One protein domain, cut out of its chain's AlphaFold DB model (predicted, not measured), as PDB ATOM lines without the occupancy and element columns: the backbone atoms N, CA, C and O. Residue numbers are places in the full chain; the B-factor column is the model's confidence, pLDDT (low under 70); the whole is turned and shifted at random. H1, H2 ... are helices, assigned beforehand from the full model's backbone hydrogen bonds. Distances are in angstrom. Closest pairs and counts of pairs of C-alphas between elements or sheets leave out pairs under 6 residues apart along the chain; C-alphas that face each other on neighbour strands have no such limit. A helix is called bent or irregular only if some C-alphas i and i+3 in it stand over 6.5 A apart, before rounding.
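What this domain is: This is residues 94 to 108 and 225 to 278 of the 762 residues of an uncharacterized protein of Ophiostoma piceae (strain UAMH 11346) (UniProt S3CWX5). With little regular structure, this domain is a long helical arm, H1, sticking out with residues 246 to 251 from a small body of loops that holds the short helix H2. The 69 printed residues have two named helices, H1 then H2, and no named strand; the class is all helix, with 25 residues in named elements. The whole is only just loose, close to extended, with a radius of gyration of the C-alphas of 16.1 A, and spans 49 by 33 by 12 A.

How they stand to each other: Start at H1, residues 225 to 245, where 16 of 17 O i to N i+4 pairs are within hydrogen-bond range. A long link, residues 246 to 262, leads to H2, residues 263 to 266, too short for such a pair; its one O i to N i+3 pair is not within range. H1 and H2 are apart.

Where its parts are: Find C-alpha 225 at (-75.213, 17.796, 25.576); H1 runs 30.2 A from there. H2 ends at C-alpha 266, (-90.378, 38.254, 42.587), and is only just irregular: C-alphas 263 and 266 are 6.9 A apart.

The domain as a whole: Across the cut, residues 109 to 224, C-alphas 108 and 225 are 30.9 A apart. Confidence is under 70 for 26 residues, among them 238 to 252.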
ATOM      1  N   CYS A  94     -84.537  41.922  58.647       83.25
ATOM      2  CA  CYS A  94     -84.700  43.173  57.909       83.25
ATOM      3  C   CYS A  94     -83.771  44.261  58.477       83.25
ATOM      4  O   CYS A  94     -83.503  44.304  59.676       83.25
ATOM      5  N   LYS A  95     -83.309  45.169  57.613       81.69
ATOM      6  CA  LYS A  95     -82.570  46.381  57.998       81.69
ATOM      7  C   LYS A  95     -83.449  47.408  58.728       81.69
ATOM      8  O   LYS A  95     -82.930  48.254  59.448       81.69
ATOM      9  N   ASP A  96     -84.772  47.331  58.565       79.94
ATOM     10  CA  ASP A  96     -85.707  47.986  59.482       79.94
ATOM     11  C   ASP A  96     -85.740  47.189  60.793       79.94
ATOM     12  O   ASP A  96     -86.314  46.101  60.859       79.94
ATOM     13  N   GLY A  97     -85.118  47.744  61.836       76.56
ATOM     14  CA  GLY A  97     -84.993  47.119  63.154       76.56
ATOM     15  C   GLY A  97     -86.310  46.909  63.911       76.56
ATOM     16  O   GLY A  97     -86.279  46.351  65.003       76.56
ATOM     17  N   LYS A  98     -87.458  47.334  63.362       81.44
ATOM     18  CA  LYS A  98     -88.804  47.026  63.882       81.44
ATOM     19  C   LYS A  98     -89.510  45.907  63.102       81.44
ATOM     20  O   LYS A  98     -90.690  45.656  63.334       81.44
ATOM     21  N   CYS A  99     -88.834  45.277  62.139       79.06
ATOM     22  CA  CYS A  99     -89.448  44.359  61.185       79.06
ATOM     23  C   CYS A  99     -88.849  42.945  61.269       79.06
ATOM     24  O   CYS A  99     -87.956  42.581  60.503       79.06
ATOM     25  N   ASP A 100     -89.411  42.108  62.144       78.31
ATOM     26  CA  ASP A 100     -89.030  40.692  62.324       78.31
ATOM     27  C   ASP A 100     -89.477  39.760  61.171       78.31
ATOM     28  O   ASP A 100     -89.481  38.535  61.301       78.31
ATOM     29  N   PHE A 101     -89.871  40.315  60.021       76.81
ATOM     30  CA  PHE A 101     -90.322  39.540  58.865       76.81
ATOM     31  C   PHE A 101     -89.143  39.076  57.993       76.81
ATOM     32  O   PHE A 101     -88.201  39.845  57.773       76.81
ATOM     33  N   PRO A 102     -89.201  37.853  57.429       74.56
ATOM     34  CA  PRO A 102     -88.078  37.255  56.712       74.56
ATOM     35  C   PRO A 102     -87.651  38.056  55.474       74.56
ATOM     36  O   PRO A 102     -88.472  38.659  54.769       74.56
ATOM     37  N   ILE A 103     -86.343  38.027  55.206       79.75
ATOM     38  CA  ILE A 103     -85.693  38.678  54.062       79.75
ATOM     39  C   ILE A 103     -86.261  38.171  52.726       79.75
ATOM     40  O   ILE A 103     -86.560  36.989  52.556       79.75
ATOM     41  N   ALA A 104     -86.368  39.070  51.746       70.81
ATOM     42  CA  ALA A 104     -86.632  38.702  50.361       70.81
ATOM     43  C   ALA A 104     -85.356  38.160  49.692       70.81
ATOM     44  O   ALA A 104     -84.407  38.915  49.469       70.81
ATOM     45  N   TRP A 105     -85.361  36.862  49.366       56.78
ATOM     46  CA  TRP A 105     -84.187  36.061  48.977       56.78
ATOM     47  C   TRP A 105     -83.253  36.687  47.931       56.78
ATOM     48  O   TRP A 105     -82.043  36.631  48.115       56.78
ATOM     49  N   ARG A 106     -83.790  37.327  46.885       61.00
ATOM     50  CA  ARG A 106     -83.016  37.872  45.748       61.00
ATOM     51  C   ARG A 106     -81.845  38.783  46.161       61.00
ATOM     52  O   ARG A 106     -80.774  38.729  45.573       61.00
ATOM     53  N   ASN A 107     -82.004  39.544  47.247       51.78
ATOM     54  CA  ASN A 107     -80.957  40.442  47.759       51.78
ATOM     55  C   ASN A 107     -79.697  39.708  48.261       51.78
ATOM     56  O   ASN A 107     -78.636  40.319  48.359       51.78
ATOM     57  N   ALA A 108     -79.798  38.413  48.591       50.66
ATOM     58  CA  ALA A 108     -78.659  37.586  48.995       50.66
ATOM     59  C   ALA A 108     -77.773  37.152  47.806       50.66
ATOM     60  O   ALA A 108     -76.708  36.571  48.017       50.66
ATOM     61  N   ALA A 225     -75.854  18.589  24.529       63.09
ATOM     62  CA  ALA A 225     -75.213  17.796  25.576       63.09
ATOM     63  C   ALA A 225     -74.180  18.614  26.380       63.09
ATOM     64  O   ALA A 225     -74.138  18.502  27.602       63.09
ATOM     65  N   TRP A 226     -73.413  19.496  25.725       73.31
ATOM     66  CA  TRP A 226     -72.489  20.420  26.395       73.31
ATOM     67  C   TRP A 226     -73.237  21.454  27.256       73.31
ATOM     68  O   TRP A 226     -72.806  21.773  28.362       73.31
ATOM     69  N   GLU A 227     -74.389  21.947  26.788       71.88
ATOM     70  CA  GLU A 227     -75.250  22.853  27.565       71.88
ATOM     71  C   GLU A 227     -75.853  22.158  28.801       71.88
ATOM     72  O   GLU A 227     -75.866  22.741  29.886       71.88
ATOM     73  N   CYS A 228     -76.282  20.896  28.670       68.31
ATOM     74  CA  CYS A 228     -76.762  20.073  29.786       68.31
ATOM     75  C   CYS A 228     -75.655  19.762  30.806       68.31
ATOM     76  O   CYS A 228     -75.872  19.934  32.005       68.31
ATOM     77  N   ALA A 229     -74.463  19.364  30.346       70.38
ATOM     78  CA  ALA A 229     -73.304  19.109  31.204       70.38
ATOM     79  C   ALA A 229     -72.908  20.360  32.005       70.38
ATOM     80  O   ALA A 229     -72.705  20.288  33.219       70.38
ATOM     81  N   ARG A 230     -72.895  21.530  31.346       80.88
ATOM     82  CA  ARG A 230     -72.703  22.815  32.021       80.88
ATOM     83  C   ARG A 230     -73.781  23.077  33.072       80.88
ATOM     84  O   ARG A 230     -73.438  23.458  34.187       80.88
ATOM     85  N   PHE A 231     -75.061  22.908  32.733       74.06
ATOM     86  CA  PHE A 231     -76.164  23.177  33.661       74.06
ATOM     87  C   PHE A 231     -76.082  22.308  34.924       74.06
ATOM     88  O   PHE A 231     -76.287  22.825  36.020       74.06
ATOM     89  N   ALA A 232     -75.726  21.027  34.785       66.88
ATOM     90  CA  ALA A 232     -75.554  20.116  35.914       66.88
ATOM     91  C   ALA A 232     -74.421  20.572  36.854       66.88
ATOM     92  O   ALA A 232     -74.672  20.801  38.032       66.88
ATOM     93  N   VAL A 233     -73.216  20.836  36.334       73.31
ATOM     94  CA  VAL A 233     -72.092  21.361  37.143       73.31
ATOM     95  C   VAL A 233     -72.437  22.713  37.788       73.31
ATOM     96  O   VAL A 233     -72.074  22.980  38.934       73.31
ATOM     97  N   GLU A 234     -73.185  23.571  37.088       70.38
ATOM     98  CA  GLU A 234     -73.660  24.856  37.617       70.38
ATOM     99  C   GLU A 234     -74.800  24.702  38.654       70.38
ATOM    100  O   GLU A 234     -75.105  25.673  39.349       70.38
ATOM    101  N   SER A 235     -75.393  23.507  38.796       68.75
ATOM    102  CA  SER A 235     -76.367  23.129  39.832       68.75
ATOM    103  C   SER A 235     -75.684  22.494  41.046       68.75
ATOM    104  O   SER A 235     -75.838  23.013  42.151       68.75
ATOM    105  N   ASP A 236     -74.842  21.473  40.844       65.81
ATOM    106  CA  ASP A 236     -74.054  20.805  41.896       65.81
ATOM    107  C   ASP A 236     -73.269  21.841  42.733       65.81
ATOM    108  O   ASP A 236     -73.258  21.837  43.966       65.81
ATOM    109  N   ARG A 237     -72.681  22.829  42.045       70.56
ATOM    110  CA  ARG A 237     -71.972  23.972  42.638       70.56
ATOM    111  C   ARG A 237     -72.864  24.858  43.518       70.56
ATOM    112  O   ARG A 237     -72.373  25.413  44.500       70.56
ATOM    113  N   ARG A 238     -74.156  25.013  43.206       64.25
ATOM    114  CA  ARG A 238     -75.112  25.779  44.037       64.25
ATOM    115  C   ARG A 238     -75.440  25.031  45.322       64.25
ATOM    116  O   ARG A 238     -75.486  25.666  46.371       64.25
ATOM    117  N   GLU A 239     -75.607  23.714  45.254       55.91
ATOM    118  CA  GLU A 239     -75.863  22.871  46.426       55.91
ATOM    119  C   GLU A 239     -74.634  22.799  47.341       55.91
ATOM    120  O   GLU A 239     -74.749  23.034  48.546       55.91
ATOM    121  N   PHE A 240     -73.432  22.644  46.777       60.09
ATOM    122  CA  PHE A 240     -72.180  22.743  47.534       60.09
ATOM    123  C   PHE A 240     -72.039  24.098  48.256       60.09
ATOM    124  O   PHE A 240     -71.697  24.142  49.442       60.09
ATOM    125  N   TYR A 241     -72.351  25.216  47.587       55.31
ATOM    126  CA  TYR A 241     -72.365  26.529  48.242       55.31
ATOM    127  C   TYR A 241     -73.509  26.695  49.249       55.31
ATOM    128  O   TYR A 241     -73.332  27.428  50.220       55.31
ATOM    129  N   PHE A 242     -74.654  26.034  49.069       46.97
ATOM    130  CA  PHE A 242     -75.748  26.032  50.041       46.97
ATOM    131  C   PHE A 242     -75.319  25.336  51.341       46.97
ATOM    132  O   PHE A 242     -75.379  25.958  52.401       46.97
ATOM    133  N   HIS A 243     -74.783  24.114  51.258       48.25
ATOM    134  CA  HIS A 243     -74.301  23.368  52.425       48.25
ATOM    135  C   HIS A 243     -73.182  24.109  53.174       48.25
ATOM    136  O   HIS A 243     -73.279  24.303  54.385       48.25
ATOM    137  N   ASN A 244     -72.168  24.622  52.469       44.81
ATOM    138  CA  ASN A 244     -71.083  25.372  53.112       44.81
ATOM    139  C   ASN A 244     -71.545  26.719  53.712       44.81
ATOM    140  O   ASN A 244     -70.972  27.183  54.699       44.81
ATOM    141  N   ARG A 245     -72.604  27.347  53.177       50.31
ATOM    142  CA  ARG A 245     -73.175  28.589  53.740       50.31
ATOM    143  C   ARG A 245     -73.875  28.387  55.085       50.31
ATOM    144  O   ARG A 245     -73.903  29.333  55.864       50.31
ATOM    145  N   VAL A 246     -74.383  27.189  55.394       52.66
ATOM    146  CA  VAL A 246     -75.011  26.884  56.699       52.66
ATOM    147  C   VAL A 246     -74.002  26.957  57.860       52.66
ATOM    148  O   VAL A 246     -74.389  27.195  59.001       52.66
ATOM    149  N   VAL A 247     -72.703  26.811  57.577       52.12
ATOM    150  CA  VAL A 247     -71.629  26.745  58.586       52.12
ATOM    151  C   VAL A 247     -71.052  28.134  58.945       52.12
ATOM    152  O   VAL A 247     -70.401  28.291  59.978       52.12
ATOM    153  N   ALA A 248     -71.300  29.174  58.138       45.53
ATOM    154  CA  ALA A 248     -70.682  30.497  58.295       45.53
ATOM    155  C   ALA A 248     -71.540  31.480  59.127       45.53
ATOM    156  O   ALA A 248     -72.599  31.930  58.695       45.53
ATOM    157  N   GLN A 249     -71.047  31.877  60.306       46.28
ATOM    158  CA  GLN A 249     -71.801  32.556  61.382       46.28
ATOM    159  C   GLN A 249     -72.130  34.061  61.170       46.28
ATOM    160  O   GLN A 249     -72.112  34.837  62.125       46.28
ATOM    161  N   ASN A 250     -72.434  34.515  59.949       59.53
ATOM    162  CA  ASN A 250     -72.669  35.942  59.662       59.53
ATOM    163  C   ASN A 250     -74.160  36.307  59.526       59.53
ATOM    164  O   ASN A 250     -74.855  35.830  58.629       59.53
ATOM    165  N   VAL A 251     -74.638  37.237  60.364       68.50
ATOM    166  CA  VAL A 251     -75.998  37.799  60.270       68.50
ATOM    167  C   VAL A 251     -76.085  38.771  59.092       68.50
ATOM    168  O   VAL A 251     -75.600  39.901  59.158       68.50
ATOM    169  N   VAL A 252     -76.733  38.345  58.007       67.06
ATOM    170  CA  VAL A 252     -76.990  39.196  56.835       67.06
ATOM    171  C   VAL A 252     -78.230  40.062  57.073       67.06
ATOM    172  O   VAL A 252     -79.319  39.547  57.334       67.06
ATOM    173  N   PHE A 253     -78.072  41.380  56.933       74.81
ATOM    174  CA  PHE A 253     -79.170  42.350  56.921       74.81
ATOM    175  C   PHE A 253     -79.561  42.689  55.480       74.81
ATOM    176  O   PHE A 253     -78.695  43.002  54.666       74.81
ATOM    177  N   SER A 254     -80.860  42.696  55.169       78.62
ATOM    178  CA  SER A 254     -81.367  43.136  53.859       78.62
ATOM    179  C   SER A 254     -82.240  44.378  53.971       78.62
ATOM    180  O   SER A 254     -83.127  44.467  54.825       78.62
ATOM    181  N   ASP A 255     -82.050  45.299  53.026       77.38
ATOM    182  CA  ASP A 255     -82.911  46.459  52.799       77.38
ATOM    183  C   ASP A 255     -84.368  46.095  52.452       77.38
ATOM    184  O   ASP A 255     -85.241  46.966  52.535       77.38
ATOM    185  N   TYR A 256     -84.645  44.834  52.100       79.31
ATOM    186  CA  TYR A 256     -85.963  44.354  51.694       79.31
ATOM    187  C   TYR A 256     -86.322  43.011  52.364       79.31
ATOM    188  O   TYR A 256     -85.703  41.970  52.121       79.31
ATOM    189  N   CYS A 257     -87.382  43.021  53.172       84.38
ATOM    190  CA  CYS A 257     -88.073  41.829  53.678       84.38
ATOM    191  C   CYS A 257     -89.400  41.608  52.938       84.38
ATOM    192  O   CYS A 257     -89.851  42.491  52.209       84.38
ATOM    193  N   LYS A 258     -90.082  40.484  53.192       77.62
ATOM    194  CA  LYS A 258     -91.418  40.174  52.638       77.62
ATOM    195  C   LYS A 258     -92.462  41.286  52.856       77.62
ATOM    196  O   LYS A 258     -93.391  41.404  52.062       77.62
ATOM    197  N   ILE A 259     -92.316  42.102  53.907       80.81
ATOM    198  CA  ILE A 259     -93.193  43.250  54.192       80.81
ATOM    199  C   ILE A 259     -92.698  44.572  53.586       80.81
ATOM    200  O   ILE A 259     -93.505  45.484  53.480       80.81
ATOM    201  N   HIS A 260     -91.461  44.688  53.094       82.81
ATOM    202  CA  HIS A 260     -90.946  45.922  52.472       82.81
ATOM    203  C   HIS A 260     -90.621  45.798  50.970       82.81
ATOM    204  O   HIS A 260     -90.493  46.816  50.290       82.81
ATOM    205  N   THR A 261     -90.601  44.587  50.405       86.12
ATOM    206  CA  THR A 261     -90.700  44.360  48.952       86.12
ATOM    207  C   THR A 261     -92.100  44.636  48.419       86.12
ATOM    208  O   THR A 261     -93.090  44.200  49.008       86.12
ATOM    209  N   CYS A 262     -92.193  45.231  47.230       86.25
ATOM    210  CA  CYS A 262     -93.390  45.111  46.401       86.25
ATOM    211  C   CYS A 262     -93.708  43.629  46.097       86.25
ATOM    212  O   CYS A 262     -92.791  42.854  45.830       86.25
ATOM    213  N   ARG A 263     -94.992  43.233  46.033       82.25
ATOM    214  CA  ARG A 263     -95.414  41.875  45.603       82.25
ATOM    215  C   ARG A 263     -94.760  41.406  44.288       82.25
ATOM    216  O   ARG A 263     -94.520  40.217  44.111       82.25
ATOM    217  N   TYR A 264     -94.458  42.340  43.390       80.25
ATOM    218  CA  TYR A 264     -93.874  42.092  42.071       80.25
ATOM    219  C   TYR A 264     -92.330  42.056  42.050       80.25
ATOM    220  O   TYR A 264     -91.736  41.856  40.995       80.25
ATOM    221  N   PHE A 265     -91.659  42.195  43.198       80.06
ATOM    222  CA  PHE A 265     -90.199  42.041  43.330       80.06
ATOM    223  C   PHE A 265     -89.708  40.647  42.875       80.06
ATOM    224  O   PHE A 265     -88.603  40.498  42.353       80.06
ATOM    225  N   PHE A 266     -90.578  39.640  43.022       72.44
ATOM    226  CA  PHE A 266     -90.378  38.254  42.587       72.44
ATOM    227  C   PHE A 266     -91.077  37.913  41.250       72.44
ATOM    228  O   PHE A 266     -91.063  36.753  40.844       72.44
ATOM    229  N   SER A 267     -91.736  38.869  40.576       76.50
ATOM    230  CA  SER A 267     -92.369  38.619  39.270       76.50
ATOM    231  C   SER A 267     -91.363  38.788  38.124       76.50
ATOM    232  O   SER A 267     -90.269  39.331  38.296       76.50
ATOM    233  N   ARG A 268     -91.763  38.387  36.908       62.66
ATOM    234  CA  ARG A 268     -90.998  38.654  35.675       62.66
ATOM    235  C   ARG A 268     -90.821  40.151  35.365       62.66
ATOM    236  O   ARG A 268     -90.006  40.472  34.511       62.66
ATOM    237  N   GLU A 269     -91.542  41.045  36.045       68.69
ATOM    238  CA  GLU A 269     -91.407  42.506  35.908       68.69
ATOM    239  C   GLU A 269     -90.304  43.084  36.816       68.69
ATOM    240  O   GLU A 269     -89.953  44.251  36.686       68.69
ATOM    241  N   GLN A 270     -89.726  42.269  37.712       73.44
ATOM    242  CA  GLN A 270     -88.474  42.540  38.435       73.44
ATOM    243  C   GLN A 270     -88.406  43.874  39.206       73.44
ATOM    244  O   GLN A 270     -87.343  44.484  39.315       73.44
ATOM    245  N   CYS A 271     -89.521  44.342  39.765       82.25
ATOM    246  CA  CYS A 271     -89.564  45.668  40.378       82.25
ATOM    247  C   CYS A 271     -88.706  45.769  41.655       82.25
ATOM    248  O   CYS A 271     -89.048  45.198  42.690       82.25
ATOM    249  N   MET A 272     -87.631  46.566  41.601       80.94
ATOM    250  CA  MET A 272     -86.669  46.772  42.700       80.94
ATOM    251  C   MET A 272     -87.092  47.834  43.737       80.94
ATOM    252  O   MET A 272     -86.306  48.202  44.612       80.94
ATOM    253  N   GLN A 273     -88.313  48.371  43.649       81.38
ATOM    254  CA  GLN A 273     -88.793  49.408  44.570       81.38
ATOM    255  C   GLN A 273     -89.324  48.822  45.883       81.38
ATOM    256  O   GLN A 273     -90.061  47.830  45.904       81.38
ATOM    257  N   LYS A 274     -89.023  49.514  46.988       79.94
ATOM    258  CA  LYS A 274     -89.704  49.289  48.267       79.94
ATOM    259  C   LYS A 274     -91.177  49.701  48.152       79.94
ATOM    260  O   LYS A 274     -91.510  50.647  47.435       79.94
ATOM    261  N   LYS A 275     -92.068  48.989  48.842       83.25
ATOM    262  CA  LYS A 275     -93.478  49.398  48.995       83.25
ATOM    263  C   LYS A 275     -93.626  50.464  50.087       83.25
ATOM    264  O   LYS A 275     -92.792  50.551  50.988       83.25
ATOM    265  N   ILE A 276     -94.713  51.234  50.035       78.69
ATOM    266  CA  ILE A 276     -95.142  52.074  51.164       78.69
ATOM    267  C   ILE A 276     -95.560  51.144  52.317       78.69
ATOM    268  O   ILE A 276     -96.116  50.075  52.072       78.69
ATOM    269  N   GLN A 277     -95.289  51.522  53.572       71.56
ATOM    270  CA  GLN A 277     -95.484  50.655  54.751       71.56
ATOM    271  C   GLN A 277     -96.879  49.994  54.804       71.56
ATOM    272  O   GLN A 277     -96.986  48.793  55.061       71.56
ATOM    273  N   PHE A 278     -97.928  50.750  54.465       76.38
ATOM    274  CA  PHE A 278     -99.339  50.341  54.535       76.38
ATOM    275  C   PHE A 278     -99.908  49.729  53.239       76.38
ATOM    276  O   PHE A 278    -101.118  49.555  53.131       76.38
TER     277      PHE A 278